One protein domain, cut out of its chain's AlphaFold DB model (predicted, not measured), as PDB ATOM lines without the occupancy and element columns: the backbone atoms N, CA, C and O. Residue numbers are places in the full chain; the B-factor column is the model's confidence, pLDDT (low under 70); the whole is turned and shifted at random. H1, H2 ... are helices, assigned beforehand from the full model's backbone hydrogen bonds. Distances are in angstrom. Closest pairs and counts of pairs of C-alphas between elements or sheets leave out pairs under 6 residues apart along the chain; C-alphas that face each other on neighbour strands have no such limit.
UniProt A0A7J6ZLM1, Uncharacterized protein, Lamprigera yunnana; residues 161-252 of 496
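What this domain is: This is residues 161 to 252 of the 496 residues of an uncharacterized protein of Lamprigera yunnana (UniProt A0A7J6ZLM1). One long helix, H1, runs through the middle of the domain, and three shorter helices pack on it. H2 and H3 run alongside it the opposite way, and H4 slants over its residues 167 to 175 on the side away from H2. The printed part has 92 residues with four named helices, in the order H1, H2, H3, H4, and no named strand; the class is all helix. It is compact, with a radius of gyration of the C-alphas of 13.2 A and spans of 37 by 27 by 17 A.

Where its parts are: H1, residues 163 to 187, starts with C-alpha 163 at (36.661, 52.736, -20.824) and is 35.9 A long. H2 is residues 197 to 204, 11.0 A. H3, residues 217 to 232, measures 21.9 A. H4, residues 237 to 251, measures 21.0 A and ends with C-alpha 251 at (25.208, 34.597, -21.409).

How they stand to each other: H1 is the hub and touches the three other helices. H1 and H3 touch at a shallow tilt of 20 degrees, opposite ways; their closest C-alphas, of Tyr 177 and Leu 221, are 6.3 A apart. H1 touches H2 with residues 173 to 180 alone, closest at the C-alphas of Val 176 and Phe 199, 7.2 A; they form a helical hairpin at a shallow tilt of 22 degrees. H1 touches H4 at a steep tilt of 45 degrees, the same way, with the C-alphas of Lys 171 and Val 243 closest at 6.0 A. H2 and H4 are apart. In H1, H2, H3 and H4 every O i to N i+4 pair is within hydrogen-bond range.

The domain as a whole: The C-alphas farthest apart, of Gly 161 and Lys 188, are 41.0 A apart. The printed part has no cut. The link from H2 to H3, residues 205 to 216, is long. The mean pLDDT of the printed part is 71.0; 38 residues are under 70, among them 161 to 167, 187 to 197 and 246 to 252.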
ATOM      1  N   GLY A 161      39.431  57.952 -22.791       40.75
ATOM      2  CA  GLY A 161      38.352  57.456 -23.635       40.75
ATOM      3  C   GLY A 161      37.508  56.540 -22.763       40.75
ATOM      4  O   GLY A 161      37.903  55.399 -22.602       40.75
ATOM      5  N   ASN A 162      36.441  57.064 -22.139       38.44
ATOM      6  CA  ASN A 162      35.733  56.466 -21.001       38.44
ATOM      7  C   ASN A 162      35.620  54.933 -21.145       38.44
ATOM      8  O   ASN A 162      34.719  54.457 -21.849       38.44
ATOM      9  N   PRO A 163      36.541  54.159 -20.533       45.53
ATOM     10  CA  PRO A 163      36.661  52.736 -20.824       45.53
ATOM     11  C   PRO A 163      35.397  52.004 -20.384       45.53
ATOM     12  O   PRO A 163      34.893  51.156 -21.108       45.53
ATOM     13  N   ALA A 164      34.809  52.421 -19.258       41.94
ATOM     14  CA  ALA A 164      33.595  51.840 -18.695       41.94
ATOM     15  C   ALA A 164      32.352  52.071 -19.576       41.94
ATOM     16  O   ALA A 164      31.548  51.158 -19.788       41.94
ATOM     17  N   MET A 165      32.198  53.273 -20.145       46.03
ATOM     18  CA  MET A 165      31.068  53.567 -21.034       46.03
ATOM     19  C   MET A 165      31.205  52.828 -22.372       46.03
ATOM     20  O   MET A 165      30.219  52.285 -22.863       46.03
ATOM     21  N   ASN A 166      32.424  52.701 -22.903       61.22
ATOM     22  CA  ASN A 166      32.700  51.900 -24.096       61.22
ATOM     23  C   ASN A 166      32.532  50.387 -23.850       61.22
ATOM     24  O   ASN A 166      31.940  49.704 -24.682       61.22
ATOM     25  N   MET A 167      32.971  49.870 -22.698       67.00
ATOM     26  CA  MET A 167      32.888  48.448 -22.341       67.00
ATOM     27  C   MET A 167      31.438  47.987 -22.161       67.00
ATOM     28  O   MET A 167      31.047  46.950 -22.690       67.00
ATOM     29  N   SER A 168      30.604  48.784 -21.481       71.81
ATOM     30  CA  SER A 168      29.180  48.460 -21.304       71.81
ATOM     31  C   SER A 168      28.398  48.481 -22.620       71.81
ATOM     32  O   SER A 168      27.433  47.734 -22.782       71.81
ATOM     33  N   VAL A 169      28.776  49.350 -23.560       75.44
ATOM     34  CA  VAL A 169      28.165  49.406 -24.892       75.44
ATOM     35  C   VAL A 169      28.634  48.218 -25.722       75.44
ATOM     36  O   VAL A 169      27.791  47.534 -26.288       75.44
ATOM     37  N   LEU A 170      29.935  47.908 -25.729       77.69
ATOM     38  CA  LEU A 170      30.463  46.722 -26.407       77.69
ATOM     39  C   LEU A 170      29.830  45.431 -25.892       77.69
ATOM     40  O   LEU A 170      29.368  44.638 -26.705       77.69
ATOM     41  N   LYS A 171      29.739  45.246 -24.566       78.75
ATOM     42  CA  LYS A 171      29.070  44.081 -23.970       78.75
ATOM     43  C   LYS A 171      27.649  43.958 -24.514       78.75
ATOM     44  O   LYS A 171      27.295  42.928 -25.068       78.75
ATOM     45  N   ARG A 172      26.866  45.041 -24.478       78.75
ATOM     46  CA  ARG A 172      25.499  45.048 -25.020       78.75
ATOM     47  C   ARG A 172      25.430  44.764 -26.528       78.75
ATOM     48  O   ARG A 172      24.501  44.096 -26.961       78.75
ATOM     49  N   VAL A 173      26.390  45.240 -27.323       82.00
ATOM     50  CA  VAL A 173      26.467  44.936 -28.764       82.00
ATOM     51  C   VAL A 173      26.728  43.446 -28.993       82.00
ATOM     52  O   VAL A 173      26.047  42.841 -29.817       82.00
ATOM     53  N   VAL A 174      27.668  42.846 -28.254       82.19
ATOM     54  CA  VAL A 174      27.978  41.407 -28.343       82.19
ATOM     55  C   VAL A 174      26.778  40.559 -27.909       82.19
ATOM     56  O   VAL A 174      26.463  39.576 -28.573       82.19
ATOM     57  N   VAL A 175      26.063  40.970 -26.857       82.50
ATOM     58  CA  VAL A 175      24.814  40.329 -26.408       82.50
ATOM     59  C   VAL A 175      23.758  40.336 -27.509       82.50
ATOM     60  O   VAL A 175      23.249  39.282 -27.881       82.50
ATOM     61  N   VAL A 176      23.473  41.508 -28.085       82.50
ATOM     62  CA  VAL A 176      22.498  41.633 -29.179       82.50
ATOM     63  C   VAL A 176      22.903  40.773 -30.373       82.50
ATOM     64  O   VAL A 176      22.065  40.078 -30.937       82.50
ATOM     65  N   TYR A 177      24.189  40.768 -30.725       86.12
ATOM     66  CA  TYR A 177      24.714  39.926 -31.796       86.12
ATOM     67  C   TYR A 177      24.451  38.432 -31.536       86.12
ATOM     68  O   TYR A 177      23.935  37.732 -32.407       86.12
ATOM     69  N   CYS A 178      24.746  37.950 -30.324       82.88
ATOM     70  CA  CYS A 178      24.517  36.558 -29.937       82.88
ATOM     71  C   CYS A 178      23.027  36.188 -29.953       82.88
ATOM     72  O   CYS A 178      22.662  35.144 -30.492       82.88
ATOM     73  N   GLN A 179      22.162  37.049 -29.413       80.31
ATOM     74  CA  GLN A 179      20.710  36.837 -29.402       80.31
ATOM     75  C   GLN A 179      20.142  36.760 -30.822       80.31
ATOM     76  O   GLN A 179      19.366  35.858 -31.126       80.31
ATOM     77  N   MET A 180      20.593  37.641 -31.719       79.50
ATOM     78  CA  MET A 180      20.193  37.616 -33.126       79.50
ATOM     79  C   MET A 180      20.588  36.305 -33.819       79.50
ATOM     80  O   MET A 180      19.792  35.769 -34.592       79.50
ATOM     81  N   ILE A 181      21.778  35.759 -33.539       81.81
ATOM     82  CA  ILE A 181      22.196  34.451 -34.072       81.81
ATOM     83  C   ILE A 181      21.291  33.331 -33.552       81.81
ATOM     84  O   ILE A 181      20.810  32.518 -34.343       81.81
ATOM     85  N   ILE A 182      21.034  33.301 -32.241       79.38
ATOM     86  CA  ILE A 182      20.218  32.260 -31.603       79.38
ATOM     87  C   ILE A 182      18.786  32.283 -32.151       79.38
ATOM     88  O   ILE A 182      18.273  31.243 -32.562       79.38
ATOM     89  N   GLU A 183      18.156  33.457 -32.239       76.31
ATOM     90  CA  GLU A 183      16.800  33.588 -32.785       76.31
ATOM     91  C   GLU A 183      16.726  33.222 -34.272       76.31
ATOM     92  O   GLU A 183      15.752  32.606 -34.718       76.31
ATOM     93  N   THR A 184      17.772  33.541 -35.042       75.62
ATOM     94  CA  THR A 184      17.872  33.137 -36.453       75.62
ATOM     95  C   THR A 184      17.937  31.622 -36.590       75.62
ATOM     96  O   THR A 184      17.245  31.050 -37.434       75.62
ATOM     97  N   TYR A 185      18.719  30.961 -35.736       76.12
ATOM     98  CA  TYR A 185      18.796  29.505 -35.700       76.12
ATOM     99  C   TYR A 185      17.447  28.872 -35.315       76.12
ATOM    100  O   TYR A 185      16.943  28.006 -36.034       76.12
ATOM    101  N   GLN A 186      16.810  29.349 -34.240       73.81
ATOM    102  CA  GLN A 186      15.534  28.810 -33.750       73.81
ATOM    103  C   GLN A 186      14.382  28.993 -34.749       73.81
ATOM    104  O   GLN A 186      13.515  28.126 -34.872       73.81
ATOM    105  N   SER A 187      14.380  30.094 -35.505       68.31
ATOM    106  CA  SER A 187      13.281  30.437 -36.416       68.31
ATOM    107  C   SER A 187      13.266  29.637 -37.725       68.31
ATOM    108  O   SER A 187      12.270  29.689 -38.452       68.31
ATOM    109  N   LYS A 188      14.339  28.890 -38.050       63.50
ATOM    110  CA  LYS A 188      14.465  28.009 -39.239       63.50
ATOM    111  C   LYS A 188      14.093  28.667 -40.586       63.50
ATOM    112  O   LYS A 188      13.788  27.976 -41.559       63.50
ATOM    113  N   ARG A 189      14.088  30.004 -40.661       59.03
ATOM    114  CA  ARG A 189      13.721  30.824 -41.829       59.03
ATOM    115  C   ARG A 189      14.609  32.064 -41.891       59.03
ATOM    116  O   ARG A 189      15.088  32.537 -40.866       59.03
ATOM    117  N   GLY A 190      14.787  32.617 -43.091       61.38
ATOM    118  CA  GLY A 190      15.443  33.913 -43.265       61.38
ATOM    119  C   GLY A 190      14.587  35.028 -42.670       61.38
ATOM    120  O   GLY A 190      13.525  35.334 -43.210       61.38
ATOM    121  N   LEU A 191      15.040  35.611 -41.563       66.25
ATOM    122  CA  LEU A 191      14.374  36.726 -40.897       66.25
ATOM    123  C   LEU A 191      14.815  38.064 -41.503       66.25
ATOM    124  O   LEU A 191      16.002  38.295 -41.771       66.25
ATOM    125  N   LEU A 192      13.859  38.973 -41.692       65.44
ATOM    126  CA  LEU A 192      14.149  40.392 -41.874       65.44
ATOM    127  C   LEU A 192      14.082  41.088 -40.513       65.44
ATOM    128  O   LEU A 192      13.359  40.662 -39.620       65.44
ATOM    129  N   LEU A 193      14.799  42.201 -40.356       62.56
ATOM    130  CA  LEU A 193      14.792  42.965 -39.099       62.56
ATOM    131  C   LEU A 193      13.388  43.439 -38.684       62.56
ATOM    132  O   LEU A 193      13.099  43.512 -37.497       62.56
ATOM    133  N   LYS A 194      12.510  43.725 -39.655       64.69
ATOM    134  CA  LYS A 194      11.087  44.039 -39.423       64.69
ATOM    135  C   LYS A 194      10.282  42.888 -38.800       64.69
ATOM    136  O   LYS A 194       9.198  43.121 -38.287       64.69
ATOM    137  N   ASP A 195      10.769  41.654 -38.910       63.47
ATOM    138  CA  ASP A 195      10.109  40.481 -38.338       63.47
ATOM    139  C   ASP A 195      10.528  40.304 -36.862       63.47
ATOM    140  O   ASP A 195       9.943  39.494 -36.149       63.47
ATOM    141  N   VAL A 196      11.506  41.101 -36.395       67.69
ATOM    142  CA  VAL A 196      12.030  41.123 -35.024       67.69
ATOM    143  C   VAL A 196      12.303  42.569 -34.566       67.69
ATOM    144  O   VAL A 196      13.435  42.986 -34.300       67.69
ATOM    145  N   ASP A 197      11.236  43.368 -34.465       68.56
ATOM    146  CA  ASP A 197      11.301  44.813 -34.176       68.56
ATOM    147  C   ASP A 197      12.046  45.171 -32.873       68.56
ATOM    148  O   ASP A 197      12.604  46.269 -32.744       68.56
ATOM    149  N   HIS A 198      12.109  44.245 -31.910       74.50
ATOM    150  CA  HIS A 198      12.844  44.439 -30.659       74.50
ATOM    151  C   HIS A 198      14.345  44.683 -30.894       74.50
ATOM    152  O   HIS A 198      14.911  45.586 -30.274       74.50
ATOM    153  N   PHE A 199      14.980  43.990 -31.850       72.94
ATOM    154  CA  PHE A 199      16.404  44.190 -32.146       72.94
ATOM    155  C   PHE A 199      16.695  45.560 -32.752       72.94
ATOM    156  O   PHE A 199      17.699  46.181 -32.407       72.94
ATOM    157  N   ILE A 200      15.799  46.094 -33.588       73.50
ATOM    158  CA  ILE A 200      15.946  47.457 -34.122       73.50
ATOM    159  C   ILE A 200      15.974  48.470 -32.971       73.50
ATOM    160  O   ILE A 200      16.790  49.394 -32.970       73.50
ATOM    161  N   LEU A 201      15.096  48.302 -31.978       72.31
ATOM    162  CA  LEU A 201      15.046  49.170 -30.801       72.31
ATOM    163  C   LEU A 201      16.282  49.006 -29.915       72.31
ATOM    164  O   LEU A 201      16.825  50.012 -29.456       72.31
ATOM    165  N   MET A 202      16.740  47.772 -29.691       74.19
ATOM    166  CA  MET A 202      17.968  47.510 -28.941       74.19
ATOM    167  C   MET A 202      19.163  48.180 -29.612       74.19
ATOM    168  O   MET A 202      19.876  48.925 -28.949       74.19
ATOM    169  N   ILE A 203      19.339  48.013 -30.925       73.88
ATOM    170  CA  ILE A 203      20.505  48.549 -31.630       73.88
ATOM    171  C   ILE A 203      20.473  50.079 -31.708       73.88
ATOM    172  O   ILE A 203      21.494  50.720 -31.472       73.88
ATOM    173  N   LYS A 204      19.297  50.689 -31.912       75.94
ATOM    174  CA  LYS A 204      19.146  52.155 -31.841       75.94
ATOM    175  C   LYS A 204      19.540  52.735 -30.478       75.94
ATOM    176  O   LYS A 204      19.995  53.871 -30.411       75.94
ATOM    177  N   ARG A 205      19.386  51.973 -29.388       71.31
ATOM    178  CA  ARG A 205      19.820  52.385 -28.039       71.31
ATOM    179  C   ARG A 205      21.336  52.272 -27.827       71.31
ATOM    180  O   ARG A 205      21.831  52.804 -26.837       71.31
ATOM    181  N   LEU A 206      22.065  51.593 -28.718       67.69
ATOM    182  CA  LEU A 206      23.517  51.380 -28.620       67.69
ATOM    183  C   LEU A 206      24.345  52.494 -29.283       67.69
ATOM    184  O   LEU A 206      25.549  52.566 -29.036       67.69
ATOM    185  N   GLY A 207      23.720  53.388 -30.062       67.56
ATOM    186  CA  GLY A 207      24.356  54.565 -30.671       67.56
ATOM    187  C   GLY A 207      24.152  54.657 -32.188       67.56
ATOM    188  O   GLY A 207      23.195  54.100 -32.721       67.56
ATOM    189  N   ASP A 208      25.064  55.351 -32.882       65.44
ATOM    190  CA  ASP A 208      25.041  55.590 -34.341       65.44
ATOM    191  C   ASP A 208      25.404  54.340 -35.168       65.44
ATOM    192  O   ASP A 208      26.370  54.316 -35.932       65.44
ATOM    193  N   ILE A 209      24.637  53.264 -35.011       74.44
ATOM    194  CA  ILE A 209      24.687  52.111 -35.912       74.44
ATOM    195  C   ILE A 209      23.552  52.299 -36.921       74.44
ATOM    196  O   ILE A 209      22.376  52.172 -36.583       74.44
ATOM    197  N   ASP A 210      23.895  52.635 -38.166       74.12
ATOM    198  CA  ASP A 210      22.907  52.837 -39.232       74.12
ATOM    199  C   ASP A 210      22.201  51.511 -39.560       74.12
ATOM    200  O   ASP A 210      22.771  50.650 -40.228       74.12
ATOM    201  N   ILE A 211      20.960  51.329 -39.110       75.38
ATOM    202  CA  ILE A 211      20.152  50.138 -39.405       75.38
ATOM    203  C   ILE A 211      18.824  50.542 -40.027       75.38
ATOM    204  O   ILE A 211      18.120  51.428 -39.542       75.38
ATOM    205  N   ARG A 212      18.443  49.828 -41.090       76.12
ATOM    206  CA  ARG A 212      17.171  50.005 -41.795       76.12
ATOM    207  C   ARG A 212      16.283  48.785 -41.560       76.12
ATOM    208  O   ARG A 212      16.741  47.659 -41.697       76.12
ATOM    209  N   ALA A 213      14.993  48.999 -41.309       69.62
ATOM    210  CA  ALA A 213      14.043  47.921 -40.989       69.62
ATOM    211  C   ALA A 213      13.885  46.852 -42.094       69.62
ATOM    212  O   ALA A 213      13.526  45.714 -41.817       69.62
ATOM    213  N   LYS A 214      14.170  47.203 -43.356       74.62
ATOM    214  CA  LYS A 214      14.137  46.268 -44.497       74.62
ATOM    215  C   LYS A 214      15.428  45.455 -44.676       74.62
ATOM    216  O   LYS A 214      15.495  44.661 -45.608       74.62
ATOM    217  N   MET A 215      16.458  45.682 -43.862       80.50
ATOM    218  CA  MET A 215      17.706  44.917 -43.945       80.50
ATOM    219  C   MET A 215      17.497  43.474 -43.470       80.50
ATOM    220  O   MET A 215      16.665  43.211 -42.598       80.50
ATOM    221  N   SER A 216      18.266  42.547 -44.045       82.50
ATOM    222  CA  SER A 216      18.368  41.182 -43.532       82.50
ATOM    223  C   SER A 216      19.073  41.175 -42.178       82.50
ATOM    224  O   SER A 216      19.900  42.049 -41.895       82.50
ATOM    225  N   VAL A 217      18.771  40.170 -41.352       80.38
ATOM    226  CA  VAL A 217      19.497  39.940 -40.094       80.38
ATOM    227  C   VAL A 217      20.997  39.764 -40.357       80.38
ATOM    228  O   VAL A 217      21.813  40.344 -39.651       80.38
ATOM    229  N   ASP A 218      21.360  39.086 -41.445       81.81
ATOM    230  CA  ASP A 218      22.751  38.871 -41.846       81.81
ATOM    231  C   ASP A 218      23.531  40.180 -42.097       81.81
ATOM    232  O   ASP A 218      24.621  40.376 -41.561       81.81
ATOM    233  N   ALA A 219      22.930  41.136 -42.817       83.62
ATOM    234  CA  ALA A 219      23.535  42.448 -43.054       83.62
ATOM    235  C   ALA A 219      23.619  43.301 -41.775       83.62
ATOM    236  O   ALA A 219      24.458  44.196 -41.662       83.62
ATOM    237  N   ALA A 220      22.726  43.060 -40.814       83.88
ATOM    238  CA  ALA A 220      22.760  43.719 -39.516       83.88
ATOM    239  C   ALA A 220      23.898  43.175 -38.642       83.88
ATOM    240  O   ALA A 220      24.628  43.968 -38.051       83.88
ATOM    241  N   LEU A 221      24.093  41.851 -38.625       85.62
ATOM    242  CA  LEU A 221      25.224  41.196 -37.962       85.62
ATOM    243  C   LEU A 221      26.562  41.747 -38.481       85.62
ATOM    244  O   LEU A 221      27.426  42.091 -37.676       85.62
ATOM    245  N   ASP A 222      26.704  41.943 -39.796       85.38
ATOM    246  CA  ASP A 222      27.916  42.537 -40.380       85.38
ATOM    247  C   ASP A 222      28.161  43.970 -39.881       85.38
ATOM    248  O   ASP A 222      29.287  44.329 -39.528       85.38
ATOM    249  N   LYS A 223      27.109  44.796 -39.780       85.25
ATOM    250  CA  LYS A 223      27.233  46.155 -39.225       85.25
ATOM    251  C   LYS A 223      27.605  46.155 -37.742       85.25
ATOM    252  O   LYS A 223      28.353  47.033 -37.314       85.25
ATOM    253  N   LEU A 224      27.117  45.189 -36.962       85.06
ATOM    254  CA  LEU A 224      27.503  45.035 -35.556       85.06
ATOM    255  C   LEU A 224      28.979  44.637 -35.430       85.06
ATOM    256  O   LEU A 224      29.696  45.264 -34.654       85.06
ATOM    257  N   LEU A 225      29.466  43.683 -36.233       85.12
ATOM    258  CA  LEU A 225      30.891  43.321 -36.258       85.12
ATOM    259  C   LEU A 225      31.771  44.493 -36.697       85.12
ATOM    260  O   LEU A 225      32.798  44.747 -36.077       85.12
ATOM    261  N   GLN A 226      31.356  45.268 -37.705       83.50
ATOM    262  CA  GLN A 226      32.065  46.489 -38.110       83.50
ATOM    263  C   GLN A 226      32.086  47.539 -36.998       83.50
ATOM    264  O   GLN A 226      33.092  48.219 -36.798       83.50
ATOM    265  N   PHE A 227      30.995  47.683 -36.246       81.62
ATOM    266  CA  PHE A 227      30.963  48.573 -35.091       81.62
ATOM    267  C   PHE A 227      31.930  48.104 -33.998       81.62
ATOM    268  O   PHE A 227      32.697  48.923 -33.486       81.62
ATOM    269  N   ILE A 228      31.942  46.801 -33.684       78.69
ATOM    270  CA  ILE A 228      32.895  46.205 -32.739       78.69
ATOM    271  C   ILE A 228      34.325  46.401 -33.241       78.69
ATOM    272  O   ILE A 228      35.148  46.844 -32.460       78.69
ATOM    273  N   ALA A 229      34.625  46.174 -34.520       76.19
ATOM    274  CA  ALA A 229      35.942  46.423 -35.113       76.19
ATOM    275  C   ALA A 229      36.383  47.887 -34.949       76.19
ATOM    276  O   ALA A 229      37.469  48.179 -34.451       76.19
ATOM    277  N   ASN A 230      35.509  48.830 -35.311       73.88
ATOM    278  CA  ASN A 230      35.796  50.264 -35.272       73.88
ATOM    279  C   ASN A 230      35.983  50.798 -33.845       73.88
ATOM    280  O   ASN A 230      36.735  51.752 -33.625       73.88
ATOM    281  N   LYS A 231      35.265  50.228 -32.872       68.88
ATOM    282  CA  LYS A 231      35.394  50.572 -31.449       68.88
ATOM    283  C   LYS A 231      36.521  49.796 -30.774       68.88
ATOM    284  O   LYS A 231      37.221  50.370 -29.951       68.88
ATOM    285  N   GLY A 232      36.721  48.544 -31.160       57.53
ATOM    286  CA  GLY A 232      37.765  47.631 -30.711       57.53
ATOM    287  C   GLY A 232      39.154  48.094 -31.123       57.53
ATOM    288  O   GLY A 232      40.057  48.016 -30.316       57.53
ATOM    289  N   GLY A 233      39.325  48.732 -32.285       55.97
ATOM    290  CA  GLY A 233      40.585  49.413 -32.621       55.97
ATOM    291  C   GLY A 233      40.905  50.629 -31.734       55.97
ATOM    292  O   GLY A 233      42.013  51.150 -31.782       55.97
ATOM    293  N   ARG A 234      39.939  51.111 -30.934       50.81
ATOM    294  CA  ARG A 234      40.099  52.232 -29.987       50.81
ATOM    295  C   ARG A 234      40.159  51.782 -28.522       50.81
ATOM    296  O   ARG A 234      40.321  52.627 -27.647       50.81
ATOM    297  N   ILE A 235      39.951  50.496 -28.248       56.06
ATOM    298  CA  ILE A 235      39.897  49.891 -26.912       56.06
ATOM    299  C   ILE A 235      41.009  48.839 -26.878       56.06
ATOM    300  O   ILE A 235      41.222  48.164 -27.874       56.06
ATOM    301  N   HIS A 236      41.755  48.706 -25.780       57.69
ATOM    302  CA  HIS A 236      42.860  47.739 -25.724       57.69
ATOM    303  C   HIS A 236      42.394  46.323 -26.114       57.69
ATOM    304  O   HIS A 236      41.301  45.904 -25.725       57.69
ATOM    305  N   HIS A 237      43.226  45.593 -26.869       65.38
ATOM    306  CA  HIS A 237      42.935  44.232 -27.350       65.38
ATOM    307  C   HIS A 237      42.540  43.293 -26.201       65.38
ATOM    308  O   HIS A 237      41.512  42.631 -26.293       65.38
ATOM    309  N   GLU A 238      43.231  43.374 -25.061       63.78
ATOM    310  CA  GLU A 238      42.914  42.619 -23.837       63.78
ATOM    311  C   GLU A 238      41.514  42.919 -23.274       63.78
ATOM    312  O   GLU A 238      40.836  42.049 -22.729       63.78
ATOM    313  N   VAL A 239      41.041  44.161 -23.414       65.31
ATOM    314  CA  VAL A 239      39.704  44.563 -22.956       65.31
ATOM    315  C   VAL A 239      38.643  44.049 -23.924       65.31
ATOM    316  O   VAL A 239      37.592  43.587 -23.484       65.31
ATOM    317  N   LEU A 240      38.907  44.094 -25.232       70.62
ATOM    318  CA  LEU A 240      38.026  43.502 -26.239       70.62
ATOM    319  C   LEU A 240      37.921  41.982 -26.047       70.62
ATOM    320  O   LEU A 240      36.810  41.448 -26.035       70.62
ATOM    321  N   GLU A 241      39.054  41.317 -25.826       77.56
ATOM    322  CA  GLU A 241      39.141  39.906 -25.460       77.56
ATOM    323  C   GLU A 241      38.308  39.624 -24.205       77.56
ATOM    324  O   GLU A 241      37.393  38.801 -24.244       77.56
ATOM    325  N   SER A 242      38.552  40.356 -23.114       75.38
ATOM    326  CA  SER A 242      37.823  40.194 -21.855       75.38
ATOM    327  C   SER A 242      36.314  40.349 -22.046       75.38
ATOM    328  O   SER A 242      35.553  39.488 -21.610       75.38
ATOM    329  N   VAL A 243      35.852  41.393 -22.744       70.44
ATOM    330  CA  VAL A 243      34.418  41.621 -22.983       70.44
ATOM    331  C   VAL A 243      33.807  40.495 -23.800       70.44
ATOM    332  O   VAL A 243      32.758  39.982 -23.423       70.44
ATOM    333  N   ILE A 244      34.431  40.102 -24.908       73.12
ATOM    334  CA  ILE A 244      33.870  39.084 -25.801       73.12
ATOM    335  C   ILE A 244      33.823  37.730 -25.091       73.12
ATOM    336  O   ILE A 244      32.770  37.092 -25.063       73.12
ATOM    337  N   LEU A 245      34.922  37.325 -24.449       73.94
ATOM    338  CA  LEU A 245      35.005  36.035 -23.770       73.94
ATOM    339  C   LEU A 245      34.096  35.973 -22.541       73.94
ATOM    340  O   LEU A 245      33.410  34.971 -22.363       73.94
ATOM    341  N   THR A 246      34.018  37.036 -21.731       67.19
ATOM    342  CA  THR A 246      33.081  37.086 -20.590       67.19
ATOM    343  C   THR A 246      31.626  37.166 -21.032       67.19
ATOM    344  O   THR A 246      30.765  36.630 -20.353       67.19
ATOM    345  N   THR A 247      31.311  37.775 -22.176       62.72
ATOM    346  CA  THR A 247      29.918  37.846 -22.649       62.72
ATOM    347  C   THR A 247      29.444  36.500 -23.196       62.72
ATOM    348  O   THR A 247      28.337  36.071 -22.891       62.72
ATOM    349  N   ILE A 248      30.301  35.792 -23.935       68.62
ATOM    350  CA  ILE A 248      30.021  34.435 -24.437       68.62
ATOM    351  C   ILE A 248      29.921  33.438 -23.278       68.62
ATOM    352  O   ILE A 248      28.950  32.688 -23.185       68.62
ATOM    353  N   ASN A 249      30.913  33.533 -22.395       67.56
ATOM    354  CA  ASN A 249      30.870  33.373 -20.951       67.56
ATOM    355  C   ASN A 249      29.517  33.260 -20.225       67.56
ATOM    356  O   ASN A 249      28.940  32.189 -20.016       67.56
ATOM    357  N   ASP A 250      29.115  34.443 -19.756       59.41
ATOM    358  CA  ASP A 250      28.042  34.748 -18.819       59.41
ATOM    359  C   ASP A 250      26.666  34.490 -19.433       59.41
ATOM    360  O   ASP A 250      25.771  34.003 -18.747       59.41
ATOM    361  N   GLU A 251      26.489  34.798 -20.722       59.88
ATOM    362  CA  GLU A 251      25.208  34.597 -21.409       59.88
ATOM    363  C   GLU A 251      25.077  33.207 -22.041       59.88
ATOM    364  O   GLU A 251      24.019  32.851 -22.554       59.88
ATOM    365  N   GLY A 252      26.140  32.396 -21.998       64.75
ATOM    366  CA  GLY A 252      26.120  31.018 -22.476       64.75
ATOM    367  C   GLY A 252      25.793  30.901 -23.964       64.75
ATOM    368  O   GLY A 252      25.194  29.916 -24.375       64.75
TER     369      GLY A 252